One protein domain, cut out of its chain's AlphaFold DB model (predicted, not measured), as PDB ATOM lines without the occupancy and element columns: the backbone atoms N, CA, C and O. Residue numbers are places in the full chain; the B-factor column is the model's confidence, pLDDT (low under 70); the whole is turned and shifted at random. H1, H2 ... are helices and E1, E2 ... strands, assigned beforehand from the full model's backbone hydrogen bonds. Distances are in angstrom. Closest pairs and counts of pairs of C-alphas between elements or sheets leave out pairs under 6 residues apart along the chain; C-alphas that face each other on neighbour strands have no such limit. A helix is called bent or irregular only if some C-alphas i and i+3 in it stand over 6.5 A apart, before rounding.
ATOM      1  N   LYS A   4     -49.809 -51.449  32.841       33.59
ATOM      2  CA  LYS A   4     -50.983 -51.732  33.683       33.59
ATOM      3  C   LYS A   4     -50.630 -51.902  35.168       33.59
ATOM      4  O   LYS A   4     -51.518 -51.770  35.999       33.59
ATOM      5  N   ASN A   5     -49.357 -52.144  35.488       35.38
ATOM      6  CA  ASN A   5     -48.868 -52.280  36.859       35.38
ATOM      7  C   ASN A   5     -48.283 -50.966  37.430       35.38
ATOM      8  O   ASN A   5     -48.050 -50.876  38.625       35.38
ATOM      9  N   LEU A   6     -48.115 -49.905  36.622       40.19
ATOM     10  CA  LEU A   6     -47.579 -48.600  37.067       40.19
ATOM     11  C   LEU A   6     -48.527 -47.809  37.986       40.19
ATOM     12  O   LEU A   6     -48.179 -46.723  38.443       40.19
ATOM     13  N   CYS A   7     -49.737 -48.316  38.216       39.12
ATOM     14  CA  CYS A   7     -50.701 -47.712  39.128       39.12
ATOM     15  C   CYS A   7     -50.390 -48.010  40.598       39.12
ATOM     16  O   CYS A   7     -50.988 -47.378  41.466       39.12
ATOM     17  N   ASP A   8     -49.485 -48.954  40.878       43.72
ATOM     18  CA  ASP A   8     -49.083 -49.259  42.243       43.72
ATOM     19  C   ASP A   8     -47.964 -48.309  42.682       43.72
ATOM     20  O   ASP A   8     -46.940 -48.169  41.999       43.72
ATOM     21  N   LEU A   9     -48.160 -47.632  43.818       42.16
ATOM     22  CA  LEU A   9     -47.164 -46.710  44.375       42.16
ATOM     23  C   LEU A   9     -45.809 -47.411  44.521       42.16
ATOM     24  O   LEU A   9     -44.783 -46.778  44.301       42.16
ATOM     25  N   ASP A  10     -45.809 -48.711  44.808       41.50
ATOM     26  CA  ASP A  10     -44.612 -49.534  44.971       41.50
ATOM     27  C   ASP A  10     -43.795 -49.697  43.679       41.50
ATOM     28  O   ASP A  10     -42.564 -49.749  43.735       41.50
ATOM     29  N   ASP A  11     -44.434 -49.719  42.507       43.84
ATOM     30  CA  ASP A  11     -43.743 -49.810  41.214       43.84
ATOM     31  C   ASP A  11     -43.222 -48.436  40.760       43.84
ATOM     32  O   ASP A  11     -42.098 -48.332  40.258       43.84
ATOM     33  N   LEU A  12     -43.972 -47.362  41.028       46.41
ATOM     34  CA  LEU A  12     -43.507 -45.973  40.882       46.41
ATOM     35  C   LEU A  12     -42.294 -45.700  41.776       46.41
ATOM     36  O   LEU A  12     -41.292 -45.137  41.336       46.41
ATOM     37  N   VAL A  13     -42.371 -46.152  43.025       49.09
ATOM     38  CA  VAL A  13     -41.293 -46.100  44.005       49.09
ATOM     39  C   VAL A  13     -40.122 -46.958  43.538       49.09
ATOM     40  O   VAL A  13     -39.004 -46.478  43.597       49.09
ATOM     41  N   LYS A  14     -40.304 -48.155  42.972       47.25
ATOM     42  CA  LYS A  14     -39.177 -48.924  42.404       47.25
ATOM     43  C   LYS A  14     -38.499 -48.228  41.222       47.25
ATOM     44  O   LYS A  14     -37.276 -48.222  41.165       47.25
ATOM     45  N   ILE A  15     -39.238 -47.596  40.314       49.38
ATOM     46  CA  ILE A  15     -38.642 -46.837  39.195       49.38
ATOM     47  C   ILE A  15     -37.881 -45.609  39.712       49.38
ATOM     48  O   ILE A  15     -36.767 -45.319  39.273       49.38
ATOM     49  N   LEU A  16     -38.458 -44.904  40.688       51.88
ATOM     50  CA  LEU A  16     -37.850 -43.732  41.320       51.88
ATOM     51  C   LEU A  16     -36.707 -44.097  42.285       51.88
ATOM     52  O   LEU A  16     -35.824 -43.272  42.509       51.88
ATOM     53  N   LEU A  17     -36.710 -45.302  42.864       46.81
ATOM     54  CA  LEU A  17     -35.817 -45.701  43.954       46.81
ATOM     55  C   LEU A  17     -34.878 -46.870  43.647       46.81
ATOM     56  O   LEU A  17     -34.031 -47.131  44.484       46.81
ATOM     57  N   VAL A  18     -34.979 -47.602  42.538       47.06
ATOM     58  CA  VAL A  18     -34.063 -48.730  42.250       47.06
ATOM     59  C   VAL A  18     -33.070 -48.341  41.159       47.06
ATOM     60  O   VAL A  18     -31.866 -48.441  41.393       47.06
ATOM     61  N   ASP A  19     -33.530 -47.749  40.054       48.88
ATOM     62  CA  ASP A  19     -32.632 -47.321  38.968       48.88
ATOM     63  C   ASP A  19     -32.039 -45.922  39.202       48.88
ATOM     64  O   ASP A  19     -30.878 -45.664  38.878       48.88
ATOM     65  N   GLN A  20     -32.771 -45.020  39.868       50.62
ATOM     66  CA  GLN A  20     -32.237 -43.701  40.231       50.62
ATOM     67  C   GLN A  20     -31.499 -43.680  41.580       50.62
ATOM     68  O   GLN A  20     -30.822 -42.695  41.875       50.62
ATOM     69  N   PHE A  21     -31.537 -44.741  42.402       43.78
ATOM     70  CA  PHE A  21     -30.935 -44.705  43.750       43.78
ATOM     71  C   PHE A  21     -29.416 -44.519  43.750       43.78
ATOM     72  O   PHE A  21     -28.852 -43.902  44.661       43.78
ATOM     73  N   GLN A  22     -28.732 -45.027  42.722       47.28
ATOM     74  CA  GLN A  22     -27.292 -44.808  42.580       47.28
ATOM     75  C   GLN A  22     -26.967 -43.323  42.329       47.28
ATOM     76  O   GLN A  22     -25.955 -42.822  42.824       47.28
ATOM     77  N   LEU A  23     -27.874 -42.582  41.679       45.84
ATOM     78  CA  LEU A  23     -27.838 -41.117  41.587       45.84
ATOM     79  C   LEU A  23     -28.287 -40.451  42.902       45.84
ATOM     80  O   LEU A  23     -27.620 -39.521  43.358       45.84
ATOM     81  N   VAL A  24     -29.334 -40.955  43.573       46.22
ATOM     82  CA  VAL A  24     -29.849 -40.467  44.879       46.22
ATOM     83  C   VAL A  24     -28.770 -40.471  45.966       46.22
ATOM     84  O   VAL A  24     -28.705 -39.546  46.777       46.22
ATOM     85  N   ARG A  25     -27.846 -41.441  45.960       44.62
ATOM     86  CA  ARG A  25     -26.731 -41.485  46.924       44.62
ATOM     87  C   ARG A  25     -25.786 -40.276  46.804       44.62
ATOM     88  O   ARG A  25     -25.243 -39.848  47.823       44.62
ATOM     89  N   LYS A  26     -25.642 -39.672  45.614       48.88
ATOM     90  CA  LYS A  26     -24.931 -38.387  45.410       48.88
ATOM     91  C   LYS A  26     -25.746 -37.168  45.871       48.88
ATOM     92  O   LYS A  26     -25.158 -36.128  46.160       48.88
ATOM     93  N   PHE A  27     -27.068 -37.290  45.995       49.62
ATOM     94  CA  PHE A  27     -27.972 -36.226  46.453       49.62
ATOM     95  C   PHE A  27     -28.192 -36.185  47.971       49.62
ATOM     96  O   PHE A  27     -28.962 -35.345  48.430       49.62
ATOM     97  N   LYS A  28     -27.493 -37.001  48.777       46.78
ATOM     98  CA  LYS A  28     -27.586 -36.968  50.255       46.78
ATOM     99  C   LYS A  28     -27.445 -35.560  50.866       46.78
ATOM    100  O   LYS A  28     -28.034 -35.295  51.904       46.78
ATOM    101  N   ASN A  29     -26.744 -34.644  50.187       50.38
ATOM    102  CA  ASN A  29     -26.580 -33.243  50.599       50.38
ATOM    103  C   ASN A  29     -27.626 -32.269  50.000       50.38
ATOM    104  O   ASN A  29     -27.458 -31.057  50.103       50.38
ATOM    105  N   ARG A  30     -28.683 -32.756  49.333       61.50
ATOM    106  CA  ARG A  30     -29.718 -31.942  48.660       61.50
ATOM    107  C   ARG A  30     -31.134 -32.511  48.838       61.50
ATOM    108  O   ARG A  30     -31.891 -32.608  47.874       61.50
ATOM    109  N   VAL A  31     -31.503 -32.851  50.073       64.31
ATOM    110  CA  VAL A  31     -32.832 -33.388  50.436       64.31
ATOM    111  C   VAL A  31     -33.979 -32.549  49.849       64.31
ATOM    112  O   VAL A  31     -34.869 -33.098  49.211       64.31
ATOM    113  N   LEU A  32     -33.893 -31.217  49.925       67.25
ATOM    114  CA  LEU A  32     -34.907 -30.307  49.370       67.25
ATOM    115  C   LEU A  32     -35.104 -30.446  47.850       67.25
ATOM    116  O   LEU A  32     -36.216 -30.290  47.346       67.25
ATOM    117  N   VAL A  33     -34.038 -30.737  47.095       68.06
ATOM    118  CA  VAL A  33     -34.133 -30.932  45.638       68.06
ATOM    119  C   VAL A  33     -34.882 -32.222  45.337       68.06
ATOM    120  O   VAL A  33     -35.732 -32.220  44.449       68.06
ATOM    121  N   PHE A  34     -34.597 -33.283  46.093       70.12
ATOM    122  CA  PHE A  34     -35.277 -34.566  45.970       70.12
ATOM    123  C   PHE A  34     -36.754 -34.465  46.365       70.12
ATOM    124  O   PHE A  34     -37.614 -34.877  45.595       70.12
ATOM    125  N   GLU A  35     -37.069 -33.840  47.501       72.00
ATOM    126  CA  GLU A  35     -38.455 -33.621  47.929       72.00
ATOM    127  C   GLU A  35     -39.252 -32.830  46.893       72.00
ATOM    128  O   GLU A  35     -40.369 -33.204  46.545       72.00
ATOM    129  N   ASN A  36     -38.682 -31.744  46.368       74.88
ATOM    130  CA  ASN A  36     -39.347 -30.950  45.344       74.88
ATOM    131  C   ASN A  36     -39.499 -31.724  44.028       74.88
ATOM    132  O   ASN A  36     -40.506 -31.569  43.347       74.88
ATOM    133  N   PHE A  37     -38.507 -32.535  43.652       76.81
ATOM    134  CA  PHE A  37     -38.596 -33.408  42.484       76.81
ATOM    135  C   PHE A  37     -39.743 -34.411  42.653       76.81
ATOM    136  O   PHE A  37     -40.598 -34.517  41.783       76.81
ATOM    137  N   PHE A  38     -39.819 -35.076  43.804       78.00
ATOM    138  CA  PHE A  38     -40.868 -36.047  44.093       78.00
ATOM    139  C   PHE A  38     -42.262 -35.407  44.142       78.00
ATOM    140  O   PHE A  38     -43.189 -35.934  43.537       78.00
ATOM    141  N   LYS A  39     -42.410 -34.234  44.776       82.19
ATOM    142  CA  LYS A  39     -43.677 -33.478  44.813       82.19
ATOM    143  C   LYS A  39     -44.204 -33.166  43.415       82.19
ATOM    144  O   LYS A  39     -45.356 -33.462  43.124       82.19
ATOM    145  N   LEU A  40     -43.357 -32.630  42.536       82.62
ATOM    146  CA  LEU A  40     -43.757 -32.326  41.160       82.62
ATOM    147  C   LEU A  40     -44.088 -33.598  40.364       82.62
ATOM    148  O   LEU A  40     -44.980 -33.585  39.518       82.62
ATOM    149  N   TYR A  41     -43.398 -34.708  40.647       83.75
ATOM    150  CA  TYR A  41     -43.713 -36.005  40.049       83.75
ATOM    151  C   TYR A  41     -45.095 -36.489  40.510       83.75
ATOM    152  O   TYR A  41     -45.907 -36.879  39.683       83.75
ATOM    153  N   LEU A  42     -45.421 -36.381  41.800       85.12
ATOM    154  CA  LEU A  42     -46.759 -36.698  42.309       85.12
ATOM    155  C   LEU A  42     -47.842 -35.806  41.690       85.12
ATOM    156  O   LEU A  42     -48.884 -36.317  41.289       85.12
ATOM    157  N   GLU A  43     -47.595 -34.500  41.554       88.19
ATOM    158  CA  GLU A  43     -48.522 -33.575  40.888       88.19
ATOM    159  C   GLU A  43     -48.802 -33.976  39.437       88.19
ATOM    160  O   GLU A  43     -49.932 -33.846  38.978       88.19
ATOM    161  N   PHE A  44     -47.801 -34.494  38.721       89.19
ATOM    162  CA  PHE A  44     -47.959 -34.974  37.349       89.19
ATOM    163  C   PHE A  44     -48.955 -36.137  37.245       89.19
ATOM    164  O   PHE A  44     -49.808 -36.123  36.355       89.19
ATOM    165  N   PHE A  45     -48.892 -37.096  38.175       85.69
ATOM    166  CA  PHE A  45     -49.814 -38.241  38.235       85.69
ATOM    167  C   PHE A  45     -51.139 -37.932  38.943       85.69
ATOM    168  O   PHE A  45     -52.081 -38.723  38.857       85.69
ATOM    169  N   TYR A  46     -51.242 -36.800  39.639       87.75
ATOM    170  CA  TYR A  46     -52.418 -36.478  40.434       87.75
ATOM    171  C   TYR A  46     -53.676 -36.337  39.551       87.75
ATOM    172  O   TYR A  46     -53.621 -35.707  38.488       87.75
ATOM    173  N   PRO A  47     -54.853 -36.849  39.970       85.62
ATOM    174  CA  PRO A  47     -56.077 -36.753  39.172       85.62
ATOM    175  C   PRO A  47     -56.467 -35.323  38.780       85.62
ATOM    176  O   PRO A  47     -56.987 -35.124  37.684       85.62
ATOM    177  N   ALA A  48     -56.152 -34.320  39.608       87.25
ATOM    178  CA  ALA A  48     -56.412 -32.911  39.293       87.25
ATOM    179  C   ALA A  48     -55.333 -32.243  38.412       87.25
ATOM    180  O   ALA A  48     -55.455 -31.063  38.088       87.25
ATOM    181  N   SER A  49     -54.287 -32.974  38.009       90.81
ATOM    182  CA  SER A  49     -53.289 -32.502  37.045       90.81
ATOM    183  C   SER A  49     -53.949 -32.037  35.750       90.81
ATOM    184  O   SER A  49     -54.917 -32.647  35.290       90.81
ATOM    185  N   GLN A  50     -53.386 -31.006  35.120       89.94
ATOM    186  CA  GLN A  50     -53.840 -30.510  33.814       89.94
ATOM    187  C   GLN A  50     -53.546 -31.494  32.675       89.94
ATOM    188  O   GLN A  50     -54.055 -31.326  31.564       89.94
ATOM    189  N   VAL A  51     -52.734 -32.514  32.955       90.19
ATOM    190  CA  VAL A  51     -52.304 -33.519  31.994       90.19
ATOM    191  C   VAL A  51     -52.688 -34.924  32.439       90.19
ATOM    192  O   VAL A  51     -52.972 -35.176  33.614       90.19
ATOM    193  N   GLN A  52     -52.720 -35.843  31.483       89.31
ATOM    194  CA  GLN A  52     -52.930 -37.267  31.703       89.31
ATOM    195  C   GLN A  52     -51.913 -38.064  30.893       89.31
ATOM    196  O   GLN A  52     -51.566 -37.678  29.781       89.31
ATOM    197  N   ILE A  53     -51.468 -39.191  31.437       88.62
ATOM    198  CA  ILE A  53     -50.682 -40.175  30.699       88.62
ATOM    199  C   ILE A  53     -51.642 -41.219  30.143       88.62
ATOM    200  O   ILE A  53     -52.484 -41.743  30.876       88.62
ATOM    201  N   VAL A  54     -51.517 -41.528  28.859       85.38
ATOM    202  CA  VAL A  54     -52.316 -42.562  28.197       85.38
ATOM    203  C   VAL A  54     -51.414 -43.530  27.433       85.38
ATOM    204  O   VAL A  54     -50.314 -43.146  27.025       85.38
ATOM    205  N   PRO A  55     -51.847 -44.786  27.223       85.50
ATOM    206  CA  PRO A  55     -51.094 -45.741  26.420       85.50
ATOM    207  C   PRO A  55     -50.850 -45.214  25.005       85.50
ATOM    208  O   PRO A  55     -51.756 -44.680  24.365       85.50
ATOM    209  N   CYS A  56     -49.638 -45.414  24.499       83.75
ATOM    210  CA  CYS A  56     -49.239 -45.045  23.150       83.75
ATOM    211  C   CYS A  56     -48.602 -46.253  22.462       83.75
ATOM    212  O   CYS A  56     -47.649 -46.850  22.955       83.75
ATOM    213  N   THR A  57     -49.132 -46.620  21.297       84.31
ATOM    214  CA  THR A  57     -48.606 -47.732  20.484       84.31
ATOM    215  C   THR A  57     -47.995 -47.257  19.166       84.31
ATOM    216  O   THR A  57     -47.656 -48.080  18.319       84.31
ATOM    217  N   ARG A  58     -47.840 -45.932  19.002       83.19
ATOM    218  CA  ARG A  58     -47.337 -45.285  17.783       83.19
ATOM    219  C   ARG A  58     -45.889 -45.673  17.472       83.19
ATOM    220  O   ARG A  58     -45.551 -45.832  16.305       83.19
ATOM    221  N   TYR A  59     -45.054 -45.838  18.496       78.62
ATOM    222  CA  TYR A  59     -43.626 -46.098  18.334       78.62
ATOM    223  C   TYR A  59     -43.333 -47.601  18.410       78.62
ATOM    224  O   TYR A  59     -43.566 -48.264  19.421       78.62
ATOM    225  N   SER A  60     -42.827 -48.159  17.309       74.31
ATOM    226  CA  SER A  60     -42.515 -49.589  17.166       74.31
ATOM    227  C   SER A  60     -41.375 -50.050  18.079       74.31
ATOM    228  O   SER A  60     -41.381 -51.201  18.521       74.31
ATOM    229  N   LEU A  61     -40.447 -49.148  18.414       75.62
ATOM    230  CA  LEU A  61     -39.325 -49.404  19.325       75.62
ATOM    231  C   LEU A  61     -39.789 -49.729  20.756       75.62
ATOM    232  O   LEU A  61     -39.183 -50.572  21.416       75.62
ATOM    233  N   ASP A  62     -40.936 -49.197  21.183       71.25
ATOM    234  CA  ASP A  62     -41.473 -49.401  22.536       71.25
ATOM    235  C   ASP A  62     -42.193 -50.748  22.713       71.25
ATOM    236  O   ASP A  62     -42.859 -50.980  23.726       71.25
ATOM    237  N   LYS A  63     -42.145 -51.648  21.717       77.50
ATOM    238  CA  LYS A  63     -42.851 -52.947  21.735       77.50
ATOM    239  C   LYS A  63     -44.337 -52.807  22.109       77.50
ATOM    240  O   LYS A  63     -44.885 -53.653  22.823       77.50
ATOM    241  N   LYS A  64     -44.982 -51.725  21.648       76.50
ATOM    242  CA  LYS A  64     -46.387 -51.358  21.936       76.50
ATOM    243  C   LYS A  64     -46.712 -51.170  23.430       76.50
ATOM    244  O   LYS A  64     -47.862 -51.335  23.832       76.50
ATOM    245  N   GLN A  65     -45.716 -50.842  24.251       78.38
ATOM    246  CA  GLN A  65     -45.865 -50.579  25.689       78.38
ATOM    247  C   GLN A  65     -45.597 -49.110  26.056       78.38
ATOM    248  O   GLN A  65     -45.528 -48.795  27.242       78.38
ATOM    249  N   GLY A  66     -45.458 -48.231  25.061       80.06
ATOM    250  CA  GLY A  66     -45.191 -46.809  25.254       80.06
ATOM    251  C   GLY A  66     -46.370 -46.044  25.855       80.06
ATOM    252  O   GLY A  66     -47.492 -46.548  25.992       80.06
ATOM    253  N   VAL A  67     -46.110 -44.787  26.197       85.06
ATOM    254  CA  VAL A  67     -47.104 -43.848  26.722       85.06
ATOM    255  C   VAL A  67     -46.983 -42.495  26.032       85.06
ATOM    256  O   VAL A  67     -45.996 -42.196  25.369       85.06
ATOM    257  N   THR A  68     -48.017 -41.675  26.153       86.75
ATOM    258  CA  THR A  68     -47.977 -40.274  25.739       86.75
ATOM    259  C   THR A  68     -48.669 -39.414  26.778       86.75
ATOM    260  O   THR A  68     -49.579 -39.874  27.473       86.75
ATOM    261  N   VAL A  69     -48.247 -38.158  26.876       90.25
ATOM    262  CA  VAL A  69     -48.887 -37.163  27.737       90.25
ATOM    263  C   VAL A  69     -49.883 -36.362  26.916       90.25
ATOM    264  O   VAL A  69     -49.585 -35.946  25.799       90.25
ATOM    265  N   ILE A  70     -51.066 -36.147  27.477       89.19
ATOM    266  CA  ILE A  70     -52.181 -35.449  26.844       89.19
ATOM    267  C   ILE A  70     -52.688 -34.326  27.739       89.19
ATOM    268  O   ILE A  70     -52.587 -34.412  28.965       89.19
ATOM    269  N   ALA A  71     -53.262 -33.281  27.146       89.75
ATOM    270  CA  ALA A  71     -53.985 -32.258  27.895       89.75
ATOM    271  C   ALA A  71     -55.355 -32.806  28.330       89.75
ATOM    272  O   ALA A  71     -56.070 -33.384  27.513       89.75
ATOM    273  N   LYS A  72     -55.759 -32.597  29.591       87.38
ATOM    274  CA  LYS A  72     -57.124 -32.944  30.051       87.38
ATOM    275  C   LYS A  72     -58.179 -31.910  29.650       87.38
ATOM    276  O   LYS A  72     -59.371 -32.190  29.703       87.38
ATOM    277  N   LYS A  73     -57.745 -30.698  29.304       86.19
ATOM    278  CA  LYS A  73     -58.578 -29.568  28.878       86.19
ATOM    279  C   LYS A  73     -57.797 -28.700  27.895       86.19
ATOM    280  O   LYS A  73     -56.579 -28.834  27.808       86.19
ATOM    281  N   GLY A  74     -58.482 -27.787  27.208       85.88
ATOM    282  CA  GLY A  74     -57.821 -26.782  26.375       85.88
ATOM    283  C   GLY A  74     -56.812 -25.966  27.189       85.88
ATOM    284  O   GLY A  74     -57.136 -25.483  28.276       85.88
ATOM    285  N   LEU A  75     -55.591 -25.850  26.667       89.00
ATOM    286  CA  LEU A  75     -54.526 -25.023  27.229       89.00
ATOM    287  C   LEU A  75     -54.201 -23.897  26.254       89.00
ATOM    288  O   LEU A  75     -54.073 -24.126  25.050       89.00
ATOM    289  N   GLU A  76     -54.058 -22.690  26.789       90.88
ATOM    290  CA  GLU A  76     -53.707 -21.508  26.010       90.88
ATOM    291  C   GLU A  76     -52.229 -21.540  25.605       90.88
ATOM    292  O   GLU A  76     -51.375 -22.048  26.343       90.88
ATOM    293  N   ALA A  77     -51.916 -20.959  24.447       91.31
ATOM    294  CA  ALA A  77     -50.536 -20.734  24.035       91.31
ATOM    295  C   ALA A  77     -49.794 -19.893  25.091       91.31
ATOM    296  O   ALA A  77     -50.342 -18.951  25.661       91.31
ATOM    297  N   GLY A  78     -48.550 -20.258  25.385       92.44
ATOM    298  CA  GLY A  78     -47.752 -19.668  26.458       92.44
ATOM    299  C   GLY A  78     -47.965 -20.298  27.840       92.44
ATOM    300  O   GLY A  78     -47.157 -20.033  28.733       92.44
ATOM    301  N   THR A  79     -48.969 -21.168  28.029       93.19
ATOM    302  CA  THR A  79     -49.171 -21.888  29.300       93.19
ATOM    303  C   THR A  79     -47.932 -22.704  29.655       93.19
ATOM    304  O   THR A  79     -47.414 -23.461  28.833       93.19
ATOM    305  N   ILE A  80     -47.475 -22.584  30.903       93.75
ATOM    306  CA  ILE A  80     -46.349 -23.354  31.433       93.75
ATOM    307  C   ILE A  80     -46.886 -24.456  32.342       93.75
ATOM    308  O   ILE A  80     -47.528 -24.190  33.358       93.75
ATOM    309  N   LEU A  81     -46.571 -25.701  32.006       92.06
ATOM    310  CA  LEU A  81     -46.972 -26.863  32.787       92.06
ATOM    311  C   LEU A  81     -45.894 -27.194  33.820       92.06
ATOM    312  O   LEU A  81     -44.964 -27.940  33.548       92.06
ATOM    313  N   HIS A  82     -46.026 -26.651  35.030       89.12
ATOM    314  CA  HIS A  82     -45.055 -26.868  36.111       89.12
ATOM    315  C   HIS A  82     -44.938 -28.332  36.564       89.12
ATOM    316  O   HIS A  82     -43.852 -28.759  36.947       89.12
ATOM    317  N   CYS A  83     -46.025 -29.102  36.470       87.50
ATOM    318  CA  CYS A  83     -46.024 -30.540  36.746       87.50
ATOM    319  C   CYS A  83     -45.328 -31.362  35.645       87.50
ATOM    320  O   CYS A  83     -44.953 -32.508  35.880       87.50
ATOM    321  N   VAL A  84     -45.106 -30.791  34.456       91.38
ATOM    322  CA  VAL A  84     -44.267 -31.383  33.407       91.38
ATOM    323  C   VAL A  84     -42.887 -30.747  33.496       91.38
ATOM    324  O   VAL A  84     -42.633 -29.660  32.973       91.38
ATOM    325  N   PHE A  85     -41.991 -31.417  34.205       89.19
ATOM    326  CA  PHE A  85     -40.683 -30.884  34.547       89.19
ATOM    327  C   PHE A  85     -39.603 -31.939  34.367       89.19
ATOM    328  O   PHE A  85     -39.862 -33.146  34.381       89.19
ATOM    329  N   GLY A  86     -38.371 -31.471  34.249       84.31
ATOM    330  CA  GLY A  86     -37.230 -32.357  34.306       84.31
ATOM    331  C   GLY A  86     -35.979 -31.720  34.856       84.31
ATOM    332  O   GLY A  86     -35.820 -30.496  34.882       84.31
ATOM    333  N   LEU A  87     -35.096 -32.601  35.303       82.50
ATOM    334  CA  LEU A  87     -33.692 -32.313  35.510       82.50
ATOM    335  C   LEU A  87     -32.910 -32.867  34.333       82.50
ATOM    336  O   LEU A  87     -33.236 -33.940  33.831       82.50
ATOM    337  N   TYR A  88     -31.862 -32.163  33.929       79.12
ATOM    338  CA  TYR A  88     -30.919 -32.705  32.964       79.12
ATOM    339  C   TYR A  88     -29.514 -32.752  33.530       79.12
ATOM    340  O   TYR A  88     -29.092 -31.869  34.280       79.12
ATOM    341  N   LYS A  89     -28.774 -33.782  33.135       78.75
ATOM    342  CA  LYS A  89     -27.358 -33.922  33.457       78.75
ATOM    343  C   LYS A  89     -26.603 -34.281  32.190       78.75
ATOM    344  O   LYS A  89     -27.000 -35.192  31.472       78.75
ATOM    345  N   THR A  90     -25.504 -33.581  31.940       79.62
ATOM    346  CA  THR A  90     -24.539 -33.986  30.919       79.62
ATOM    347  C   THR A  90     -23.934 -35.337  31.295       79.62
ATOM    348  O   THR A  90     -23.500 -35.519  32.437       79.62
ATOM    349  N   ILE A  91     -23.917 -36.262  30.344       78.62
ATOM    350  CA  ILE A  91     -23.353 -37.602  30.493       78.62
ATOM    351  C   ILE A  91     -22.130 -37.764  29.589       78.62
ATOM    352  O   ILE A  91     -22.004 -37.075  28.573       78.62
ATOM    353  N   SER A  92     -21.200 -38.630  29.986       83.12
ATOM    354  CA  SER A  92     -20.065 -39.016  29.142       83.12
ATOM    355  C   SER A  92     -20.483 -40.029  28.061       83.12
ATOM    356  O   SER A  92     -21.509 -40.694  28.221       83.12
ATOM    357  N   PRO A  93     -19.677 -40.227  27.000       85.81
ATOM    358  CA  PRO A  93     -19.936 -41.271  26.002       85.81
ATOM    359  C   PRO A  93     -20.015 -42.690  26.595       85.81
ATOM    360  O   PRO A  93     -20.801 -43.515  26.138       85.81
ATOM    361  N   ASP A  94     -19.236 -42.976  27.645       83.12
ATOM    362  CA  ASP A  94     -19.288 -44.265  28.348       83.12
ATOM    363  C   ASP A  94     -20.579 -44.423  29.170       83.12
ATOM    364  O   ASP A  94     -21.150 -45.516  29.219       83.12
ATOM    365  N   GLU A  95     -21.056 -43.344  29.808       78.50
ATOM    366  CA  GLU A  95     -22.353 -43.321  30.499       78.50
ATOM    367  C   GLU A  95     -23.502 -43.507  29.490       78.50
ATOM    368  O   GLU A  95     -24.400 -44.308  29.742       78.50
ATOM    369  N   GLU A  96     -23.451 -42.843  28.332       80.38
ATOM    370  CA  GLU A  96     -24.422 -43.001  27.238       80.38
ATOM    371  C   GLU A  96     -24.469 -44.442  26.720       80.38
ATOM    372  O   GLU A  96     -25.525 -45.072  26.752       80.38
ATOM    373  N   LYS A  97     -23.315 -45.020  26.372       81.50
ATOM    374  CA  LYS A  97     -23.218 -46.420  25.936       81.50
ATOM    375  C   LYS A  97     -23.732 -47.399  26.995       81.50
ATOM    376  O   LYS A  97     -24.316 -48.431  26.670       81.50
ATOM    377  N   SER A  98     -23.503 -47.099  28.272       76.62
ATOM    378  CA  SER A  98     -24.018 -47.916  29.374       76.62
ATOM    379  C   SER A  98     -25.547 -47.859  29.451       76.62
ATOM    380  O   SER A  98     -26.176 -48.900  29.633       76.62
ATOM    381  N   LEU A  99     -26.148 -46.680  29.269       73.19
ATOM    382  CA  LEU A  99     -27.605 -46.512  29.215       73.19
ATOM    383  C   LEU A  99     -28.215 -47.209  27.993       73.19
ATOM    384  O   LEU A  99     -29.242 -47.874  28.136       73.19
ATOM    385  N   ASP A 100     -27.564 -47.135  26.831       75.88
ATOM    386  CA  ASP A 100     -27.973 -47.860  25.620       75.88
ATOM    387  C   ASP A 100     -28.006 -49.374  25.848       75.88
ATOM    388  O   ASP A 100     -29.004 -50.031  25.550       75.88
ATOM    389  N   ASN A 101     -26.947 -49.939  26.437       72.31
ATOM    390  CA  ASN A 101     -26.865 -51.376  26.719       72.31
ATOM    391  C   ASN A 101     -27.950 -51.854  27.698       72.31
ATOM    392  O   ASN A 101     -28.364 -53.012  27.645       72.31
ATOM    393  N   LEU A 102     -28.406 -50.969  28.589       69.38
ATOM    394  CA  LEU A 102     -29.505 -51.230  29.522       69.38
ATOM    395  C   LEU A 102     -30.891 -50.995  28.895       69.38
ATOM    396  O   LEU A 102     -31.899 -51.313  29.523       69.38
ATOM    397  N   GLY A 103     -30.964 -50.448  27.676       67.31
ATOM    398  CA  GLY A 103     -32.219 -50.055  27.032       67.31
ATOM    399  C   GLY A 103     -32.894 -48.846  27.692       67.31
ATOM    400  O   GLY A 103     -34.115 -48.720  27.630       67.31
ATOM    401  N   LEU A 104     -32.119 -47.977  28.350       69.69
ATOM    402  CA  LEU A 104     -32.583 -46.801  29.104       69.69
ATOM    403  C   LEU A 104     -32.280 -45.476  28.380       69.69
ATOM    404  O   LEU A 104     -32.084 -44.441  29.011       69.69
ATOM    405  N   ASN A 105     -32.225 -45.498  27.050       69.06
ATOM    406  CA  ASN A 105     -31.835 -44.355  26.218       69.06
ATOM    407  C   ASN A 105     -33.001 -43.469  25.745       69.06
ATOM    408  O   ASN A 105     -32.791 -42.497  25.026       69.06
ATOM    409  N   PHE A 106     -34.227 -43.762  26.185       68.25
ATOM    410  CA  PHE A 106     -35.454 -43.079  25.753       68.25
ATOM    411  C   PHE A 106     -35.531 -41.587  26.129       68.25
ATOM    412  O   PHE A 106     -36.368 -40.870  25.590       68.25
ATOM    413  N   SER A 107     -34.690 -41.106  27.050       70.88
ATOM    414  CA  SER A 107     -34.672 -39.706  27.497       70.88
ATOM    415  C   SER A 107     -33.312 -39.021  27.328       70.88
ATOM    416  O   SER A 107     -33.003 -38.053  28.029       70.88
ATOM    417  N   ILE A 108     -32.481 -39.512  26.407       76.00
ATOM    418  CA  ILE A 108     -31.203 -38.878  26.075       76.00
ATOM    419  C   ILE A 108     -31.440 -37.785  25.027       76.00
ATOM    420  O   ILE A 108     -31.919 -38.047  23.929       76.00
ATOM    421  N   LEU A 109     -31.085 -36.547  25.368       73.88
ATOM    422  CA  LEU A 109     -31.007 -35.429  24.436       73.88
ATOM    423  C   LEU A 109     -29.591 -35.318  23.879       73.88
ATOM    424  O   LEU A 109     -28.635 -35.048  24.616       73.88
ATOM    425  N   THR A 110     -29.477 -35.428  22.565       66.00
ATOM    426  CA  THR A 110     -28.260 -35.112  21.820       66.00
ATOM    427  C   THR A 110     -28.379 -33.692  21.270       66.00
ATOM    428  O   THR A 110     -29.246 -33.393  20.456       66.00
ATOM    429  N   THR A 111     -27.523 -32.777  21.725       60.06
ATOM    430  CA  THR A 111     -27.488 -31.403  21.194       60.06
ATOM    431  C   THR A 111     -26.473 -31.297  20.062       60.06
ATOM    432  O   THR A 111     -25.325 -31.682  20.257       60.06
ATOM    433  N   SER A 112     -26.829 -30.681  18.934       55.19
ATOM    434  CA  SER A 112     -25.917 -30.477  17.791       55.19
ATOM    435  C   SER A 112     -24.707 -29.573  18.087       55.19
ATOM    436  O   SER A 112     -23.713 -29.622  17.370       55.19
ATOM    437  N   SER A 113     -24.767 -28.755  19.142       53.78
ATOM    438  CA  SER A 113     -23.750 -27.755  19.502       53.78
ATOM    439  C   SER A 113     -22.766 -28.192  20.593       53.78
ATOM    440  O   SER A 113     -21.873 -27.423  20.949       53.78
ATOM    441  N   SER A 114     -22.900 -29.403  21.146       59.25
ATOM    442  CA  SER A 114     -21.946 -29.931  22.124       59.25
ATOM    443  C   SER A 114     -21.730 -31.424  21.924       59.25
ATOM    444  O   SER A 114     -22.681 -32.158  21.686       59.25
ATOM    445  N   SER A 115     -20.485 -31.882  22.060       65.00
ATOM    446  CA  SER A 115     -20.114 -33.297  21.927       65.00
ATOM    447  C   SER A 115     -20.666 -34.195  23.038       65.00
ATOM    448  O   SER A 115     -20.367 -35.383  23.051       65.00
ATOM    449  N   ASN A 116     -21.387 -33.627  24.010       71.62
ATOM    450  CA  ASN A 116     -21.836 -34.342  25.191       71.62
ATOM    451  C   ASN A 116     -23.357 -34.464  25.184       71.62
ATOM    452  O   ASN A 116     -24.078 -33.462  25.137       71.62
ATOM    453  N   SER A 117     -23.827 -35.695  25.317       82.31
ATOM    454  CA  SER A 117     -25.237 -36.014  25.486       82.31
ATOM    455  C   SER A 117     -25.729 -35.578  26.865       82.31
ATOM    456  O   SER A 117     -24.959 -35.416  27.821       82.31
ATOM    457  N   LYS A 118     -27.034 -35.347  26.991       80.62
ATOM    458  CA  LYS A 118     -27.680 -35.037  28.269       80.62
ATOM    459  C   LYS A 118     -28.768 -36.055  28.531       80.62
ATOM    460  O   LYS A 118     -29.611 -36.275  27.677       80.62
ATOM    461  N   VAL A 119     -28.806 -36.617  29.730       78.69
ATOM    462  CA  VAL A 119     -29.956 -37.413  30.167       78.69
ATOM    463  C   VAL A 119     -30.999 -36.493  30.788       78.69
ATOM    464  O   VAL A 119     -30.656 -35.657  31.633       78.69
ATOM    465  N   LEU A 120     -32.258 -36.635  30.376       77.44
ATOM    466  CA  LEU A 120     -33.416 -36.000  31.000       77.44
ATOM    467  C   LEU A 120     -34.092 -36.962  31.966       77.44
ATOM    468  O   LEU A 120     -34.388 -38.109  31.640       77.44
ATOM    469  N   LEU A 121     -34.374 -36.461  33.161       79.38
ATOM    470  CA  LEU A 121     -35.091 -37.162  34.218       79.38
ATOM    471  C   LEU A 121     -36.295 -36.326  34.632       79.38
ATOM    472  O   LEU A 121     -36.216 -35.102  34.638       79.38
ATOM    473  N   GLY A 122     -37.382 -36.964  35.052       83.38
ATOM    474  CA  GLY A 122     -38.605 -36.271  35.465       83.38
ATOM    475  C   GLY A 122     -39.782 -36.600  34.557       83.38
ATOM    476  O   GLY A 122     -39.680 -37.454  33.678       83.38
ATOM    477  N   SER A 123     -40.918 -35.951  34.795       88.25
ATOM    478  CA  SER A 123     -42.136 -36.173  34.011       88.25
ATOM    479  C   SER A 123     -41.991 -35.717  32.556       88.25
ATOM    480  O   SER A 123     -42.698 -36.204  31.679       88.25
ATOM    481  N   ILE A 124     -41.030 -34.836  32.271       87.62
ATOM    482  CA  ILE A 124     -40.718 -34.405  30.906       87.62
ATOM    483  C   ILE A 124     -40.210 -35.550  30.014       87.62
ATOM    484  O   ILE A 124     -40.351 -35.471  28.801       87.62
ATOM    485  N   ALA A 125     -39.666 -36.627  30.596       84.12
ATOM    486  CA  ALA A 125     -39.200 -37.796  29.848       84.12
ATOM    487  C   ALA A 125     -40.343 -38.588  29.181       84.12
ATOM    488  O   ALA A 125     -40.080 -39.451  28.354       84.12
ATOM    489  N   PHE A 126     -41.604 -38.298  29.528       85.62
ATOM    490  CA  PHE A 126     -42.786 -38.868  28.872       85.62
ATOM    491  C   PHE A 126     -43.281 -38.038  27.677       85.62
ATOM    492  O   PHE A 126     -44.258 -38.422  27.031       85.62
ATOM    493  N   ILE A 127     -42.675 -36.875  27.412       88.19
ATOM    494  CA  ILE A 127     -43.038 -36.038  26.267       88.19
ATOM    495  C   ILE A 127     -42.399 -36.623  25.015       88.19
ATOM    496  O   ILE A 127     -41.185 -36.791  24.936       88.19
ATOM    497  N   ASN A 128     -43.250 -36.931  24.044       85.44
ATOM    498  CA  ASN A 128     -42.840 -37.558  22.800       85.44
ATOM    499  C   ASN A 128     -42.185 -36.556  21.847       85.44
ATOM    500  O   ASN A 128     -42.432 -35.351  21.920       85.44
ATOM    501  N   HIS A 129     -41.395 -37.082  20.913       84.50
ATOM    502  CA  HIS A 129     -40.798 -36.290  19.847       84.50
ATOM    503  C   HIS A 129     -41.741 -36.112  18.652       84.50
ATOM    504  O   HIS A 129     -42.336 -37.091  18.185       84.50
ATOM    505  N   ASP A 130     -41.808 -34.897  18.108       83.38
ATOM    506  CA  ASP A 130     -42.377 -34.620  16.784       83.38
ATOM    507  C   ASP A 130     -41.621 -33.456  16.119       83.38
ATOM    508  O   ASP A 130     -41.102 -32.573  16.803       83.38
ATOM    509  N   CYS A 131     -41.530 -33.477  14.790       81.62
ATOM    510  CA  CYS A 131     -40.842 -32.445  14.012       81.62
ATOM    511  C   CYS A 131     -41.655 -31.147  13.909       81.62
ATOM    512  O   CYS A 131     -41.071 -30.100  13.639       81.62
ATOM    513  N   ASP A 132     -42.972 -31.219  14.120       83.44
ATOM    514  CA  ASP A 132     -43.875 -30.068  14.192       83.44
ATOM    515  C   ASP A 132     -44.498 -29.999  15.602       83.44
ATOM    516  O   ASP A 132     -45.602 -30.506  15.839       83.44
ATOM    517  N   PRO A 133     -43.748 -29.493  16.602       87.31
ATOM    518  CA  PRO A 133     -44.120 -29.624  18.000       87.31
ATOM    519  C   PRO A 133     -45.212 -28.628  18.393       87.31
ATOM    520  O   PRO A 133     -45.222 -27.469  17.980       87.31
ATOM    521  N   ASN A 134     -46.093 -29.041  19.305       88.31
ATOM    522  CA  ASN A 134     -47.098 -28.153  19.901       88.31
ATOM    523  C   ASN A 134     -46.686 -27.606  21.276       88.31
ATOM    524  O   ASN A 134     -47.414 -26.806  21.878       88.31
ATOM    525  N   ALA A 135     -45.522 -28.018  21.772       91.38
ATOM    526  CA  ALA A 135     -44.943 -27.564  23.019       91.38
ATOM    527  C   ALA A 135     -43.411 -27.559  22.936       91.38
ATOM    528  O   ALA A 135     -42.815 -28.292  22.156       91.38
ATOM    529  N   GLU A 136     -42.764 -26.750  23.766       91.62
ATOM    530  CA  GLU A 136     -41.306 -26.633  23.805       91.62
ATOM    531  C   GLU A 136     -40.762 -26.753  25.229       91.62
ATOM    532  O   GLU A 136     -41.443 -26.455  26.222       91.62
ATOM    533  N   TYR A 137     -39.494 -27.139  25.331       90.56
ATOM    534  CA  TYR A 137     -38.775 -27.135  26.595       90.56
ATOM    535  C   TYR A 137     -38.259 -25.736  26.913       90.56
ATOM    536  O   TYR A 137     -37.494 -25.141  26.161       90.56
ATOM    537  N   ILE A 138     -38.633 -25.230  28.085       92.38
ATOM    538  CA  ILE A 138     -38.133 -23.961  28.609       92.38
ATOM    539  C   ILE A 138     -37.223 -24.201  29.806       92.38
ATOM    540  O   ILE A 138     -37.567 -24.922  30.746       92.38
ATOM    541  N   SER A 139     -36.056 -23.559  29.803       90.31
ATOM    542  CA  SER A 139     -35.158 -23.586  30.956       90.31
ATOM    543  C   SER A 139     -35.758 -22.783  32.114       90.31
ATOM    544  O   SER A 139     -36.168 -21.633  31.957       90.31
ATOM    545  N   LYS A 140     -35.819 -23.401  33.293       86.56
ATOM    546  CA  LYS A 140     -36.187 -22.757  34.565       86.56
ATOM    547  C   LYS A 140     -34.967 -22.430  35.417       86.56
ATOM    548  O   LYS A 140     -35.015 -21.511  36.229       86.56
ATOM    549  N   SER A 141     -33.893 -23.197  35.265       83.25
ATOM    550  CA  SER A 141     -32.586 -22.942  35.870       83.25
ATOM    551  C   SER A 141     -31.505 -23.711  35.105       83.25
ATOM    552  O   SER A 141     -31.807 -24.436  34.157       83.25
ATOM    553  N   ARG A 142     -30.248 -23.614  35.559       78.38
ATOM    554  CA  ARG A 142     -29.084 -24.291  34.957       78.38
ATOM    555  C   ARG A 142     -29.261 -25.797  34.723       78.38
ATOM    556  O   ARG A 142     -28.566 -26.339  33.872       78.38
ATOM    557  N   GLU A 143     -30.136 -26.459  35.475       78.25
ATOM    558  CA  GLU A 143     -30.355 -27.911  35.402       78.25
ATOM    559  C   GLU A 143     -31.845 -28.275  35.369       78.25
ATOM    560  O   GLU A 143     -32.180 -29.445  35.511       78.25
ATOM    561  N   ARG A 144     -32.755 -27.297  35.232       84.44
ATOM    562  CA  ARG A 144     -34.209 -27.522  35.273       84.44
ATOM    563  C   ARG A 144     -34.887 -27.067  33.998       84.44
ATOM    564  O   ARG A 144     -34.646 -25.954  33.532       84.44
ATOM    565  N   VAL A 145     -35.812 -27.891  33.523       89.88
ATOM    566  CA  VAL A 145     -36.680 -27.616  32.376       89.88
ATOM    567  C   VAL A 145     -38.145 -27.825  32.736       89.88
ATOM    568  O   VAL A 145     -38.473 -28.630  33.608       89.88
ATOM    569  N   SER A 146     -39.022 -27.095  32.057       93.12
ATOM    570  CA  SER A 146     -40.471 -27.313  32.065       93.12
ATOM    571  C   SER A 146     -41.014 -27.256  30.644       93.12
ATOM    572  O   SER A 146     -40.320 -26.800  29.738       93.12
ATOM    573  N   LEU A 147     -42.261 -27.681  30.458       92.81
ATOM    574  CA  LEU A 147     -42.936 -27.624  29.165       92.81
ATOM    575  C   LEU A 147     -43.762 -26.332  29.027       92.81
ATOM    576  O   LEU A 147     -44.535 -25.991  29.930       92.81
ATOM    577  N   ARG A 148     -43.612 -25.623  27.904       93.69
ATOM    578  CA  ARG A 148     -44.454 -24.480  27.508       93.69
ATOM    579  C   ARG A 148     -45.262 -24.832  26.264       93.69
ATOM    580  O   ARG A 148     -44.717 -25.391  25.323       93.69
ATOM    581  N   ILE A 149     -46.544 -24.487  26.256       92.00
ATOM    582  CA  ILE A 149     -47.448 -24.725  25.123       92.00
ATOM    583  C   ILE A 149     -47.219 -23.666  24.037       92.00
ATOM    584  O   ILE A 149     -47.223 -22.474  24.347       92.00
ATOM    585  N   LEU A 150     -47.023 -24.083  22.783       88.44
ATOM    586  CA  LEU A 150     -46.745 -23.191  21.646       88.44
ATOM    587  C   LEU A 150     -48.016 -22.753  20.919       88.44
ATOM    588  O   LEU A 150     -48.206 -21.574  20.632       88.44
ATOM    589  N   ILE A 151     -48.897 -23.708  20.644       82.25
ATOM    590  CA  ILE A 151     -50.171 -23.496  19.956       82.25
ATOM    591  C   ILE A 151     -51.291 -24.042  20.829       82.25
ATOM    592  O   ILE A 151     -51.063 -24.965  21.610       82.25
ATOM    593  N   ILE A 152     -52.498 -23.473  20.711       68.88
ATOM    594  CA  ILE A 152     -53.675 -23.992  21.419       68.88
ATOM    595  C   ILE A 152     -53.746 -25.487  21.128       68.88
ATOM    596  O   ILE A 152     -53.886 -25.888  19.972       68.88
ATOM    597  N   ALA A 153     -53.599 -26.298  22.174       58.47
ATOM    598  CA  ALA A 153     -53.573 -27.745  22.054       58.47
ATOM    599  C   ALA A 153     -54.991 -28.236  21.722       58.47
ATOM    600  O   ALA A 153     -55.743 -28.662  22.595       58.47
ATOM    601  N   SER A 154     -55.381 -28.121  20.454       48.84
ATOM    602  CA  SER A 154     -56.614 -28.680  19.892       48.84
ATOM    603  C   SER A 154     -56.439 -30.139  19.456       48.84
ATOM    604  O   SER A 154     -57.394 -30.761  19.004       48.84
ATOM    605  N   HIS A 155     -55.238 -30.705  19.631       50.88
ATOM    606  CA  HIS A 155     -54.921 -32.097  19.335       50.88
ATOM    607  C   HIS A 155     -54.331 -32.778  20.573       50.88
ATOM    608  O   HIS A 155     -53.437 -32.260  21.237       50.88
ATOM    609  N   TYR A 156     -54.908 -33.934  20.883       63.41
ATOM    610  CA  TYR A 156     -54.929 -34.637  22.163       63.41
ATOM    611  C   TYR A 156     -53.581 -35.127  22.722       63.41
ATOM    612  O   TYR A 156     -53.617 -35.999  23.564       63.41
ATOM    613  N   TYR A 157     -52.400 -34.665  22.310       73.88
ATOM    614  CA  TYR A 157     -51.122 -35.149  22.863       73.88
ATOM    615  C   TYR A 157     -50.015 -34.097  22.760       73.88
ATOM    616  O   TYR A 157     -49.965 -33.349  21.788       73.88
ATOM    617  N   PHE A 158     -49.128 -34.030  23.756       71.50
ATOM    618  CA  PHE A 158     -47.965 -33.141  23.732       71.50
ATOM    619  C   PHE A 158     -46.791 -33.795  23.024       71.50
ATOM    620  O   PHE A 158     -46.423 -34.934  23.331       71.50
ATOM    621  N   VAL A 159     -46.182 -33.027  22.131       68.56
ATOM    622  CA  VAL A 159     -44.951 -33.384  21.433       68.56
ATOM    623  C   VAL A 159     -43.994 -32.193  21.406       68.56
ATOM    624  O   VAL A 159     -44.434 -31.046  21.311       68.56
ATOM    625  N   SER A 160     -42.695 -32.473  21.516       64.44
ATOM    626  CA  SER A 160     -41.597 -31.496  21.538       64.44
ATOM    627  C   SER A 160     -40.486 -31.935  20.577       64.44
ATOM    628  O   SER A 160     -40.313 -33.127  20.359       64.44
ATOM    629  N   THR A 161     -39.694 -31.018  20.025       59.38
ATOM    630  CA  THR A 161     -38.583 -31.339  19.096       59.38
ATOM    631  C   THR A 161     -37.320 -31.887  19.763       59.38
ATOM    632  O   THR A 161     -36.330 -32.095  19.072       59.38
TER     633      THR A 161
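What this domain is: This is residues 4 to 161 of the 162 residues of the protein "SET domain-containing protein" of Trichomalopsis sarcophagae (UniProt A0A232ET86). A strongly twisted, curled sheet, E4 E3 E6 E5, and a separate two-stranded hairpin, E1 and E2, gather round the short helix H5 in the middle; H3 packs slantwise on E3, H1 and H2 lie farther out, and H4 only grazes the sheet near E4. Residues 25 to 33, from H2 into H3, stick out. The printed part has 158 residues with five named helices and six named strands, in the order H1 H2 H3 E1 E2 E3 H4 E4 H5 E5 E6; the class is mixed, helices and strands, and both sheets are antiparallel. The whole is compact, with a radius of gyration of the C-alphas of 15.6 A, and rounded, spanning 41 by 36 by 34 A.

Where its parts are: Find C-alpha 80 at (-46.349, -23.354, 31.433); from there E3 runs to residue 90, 24.3 A away, and bends by 84 degrees at residue 83. Beside it look for E4, residues 118 to 121, 9.7 A, and E6, residues 144 to 149, 16.9 A, which ends at (-47.448, -24.725, 25.123). E5 is residues 135 to 141, 18.4 A. E1 is residues 51 to 56, 14.8 A, and E2 residues 66 to 71, 17.2 A. H3 is residues 31 to 45, 21.5 A. H1, residues 9 to 19, 15.5 A, starts at (-47.164, -46.710, 44.375) and is only just irregular: C-alphas 16 and 19 are 6.8 A apart. H2 is residues 21 to 27, 9.4 A; H4 residues 93 to 101, 12.3 A; H5 residues 123 to 126, 5.8 A.

How they stand to each other: In the sheet, E3 pairs with E6 over residues 80 to 87, where N 86 and O 145 are 2.9 A apart, and with E4 over residues 87 to 90, where N 87 and O 121 are 2.8 A apart. E5 and E6 form a hairpin, with N 138 and O 146 at 2.8 A. H5 is over E3 at a height over the sheet of 6.6 A; the closest C-alphas are those of Phe 85 and Ile 124, 5.1 A apart. The hairpin E1 and E2 has N 54 and O 68 at 2.9 A; the closest C-alphas of E2 and H5 are those of Thr 68 and Phe 126, 6.2 A. H3 is over E3, slantwise at 39 degrees on the local plane, at a height over the sheet of 9.3 A; C-alphas 44 and 83, their closest, are 4.9 A apart. H1 and H2 are close but not clearly touching, with C-alphas 17 and 24 closest at 8.0 A, and neither is on the sheet. Each O i to N i+4 pair is within hydrogen-bond range in H3 and H4, 6 of 7 in H1 and 2 of 3 in H2; H5 is too short for one.

The domain as a whole: The C-alphas of Asn 29 and Ser 154, the two farthest apart, are 43.2 A apart. The printed part has no cut. The link from H4 to E4 is long, 16 residues; its residues 108 to 109 pair antiparallel with residues 118 to 119 of E4. The mean pLDDT of the printed part is 74.4, and 49 residues are under 70, among them residues 4 to 33.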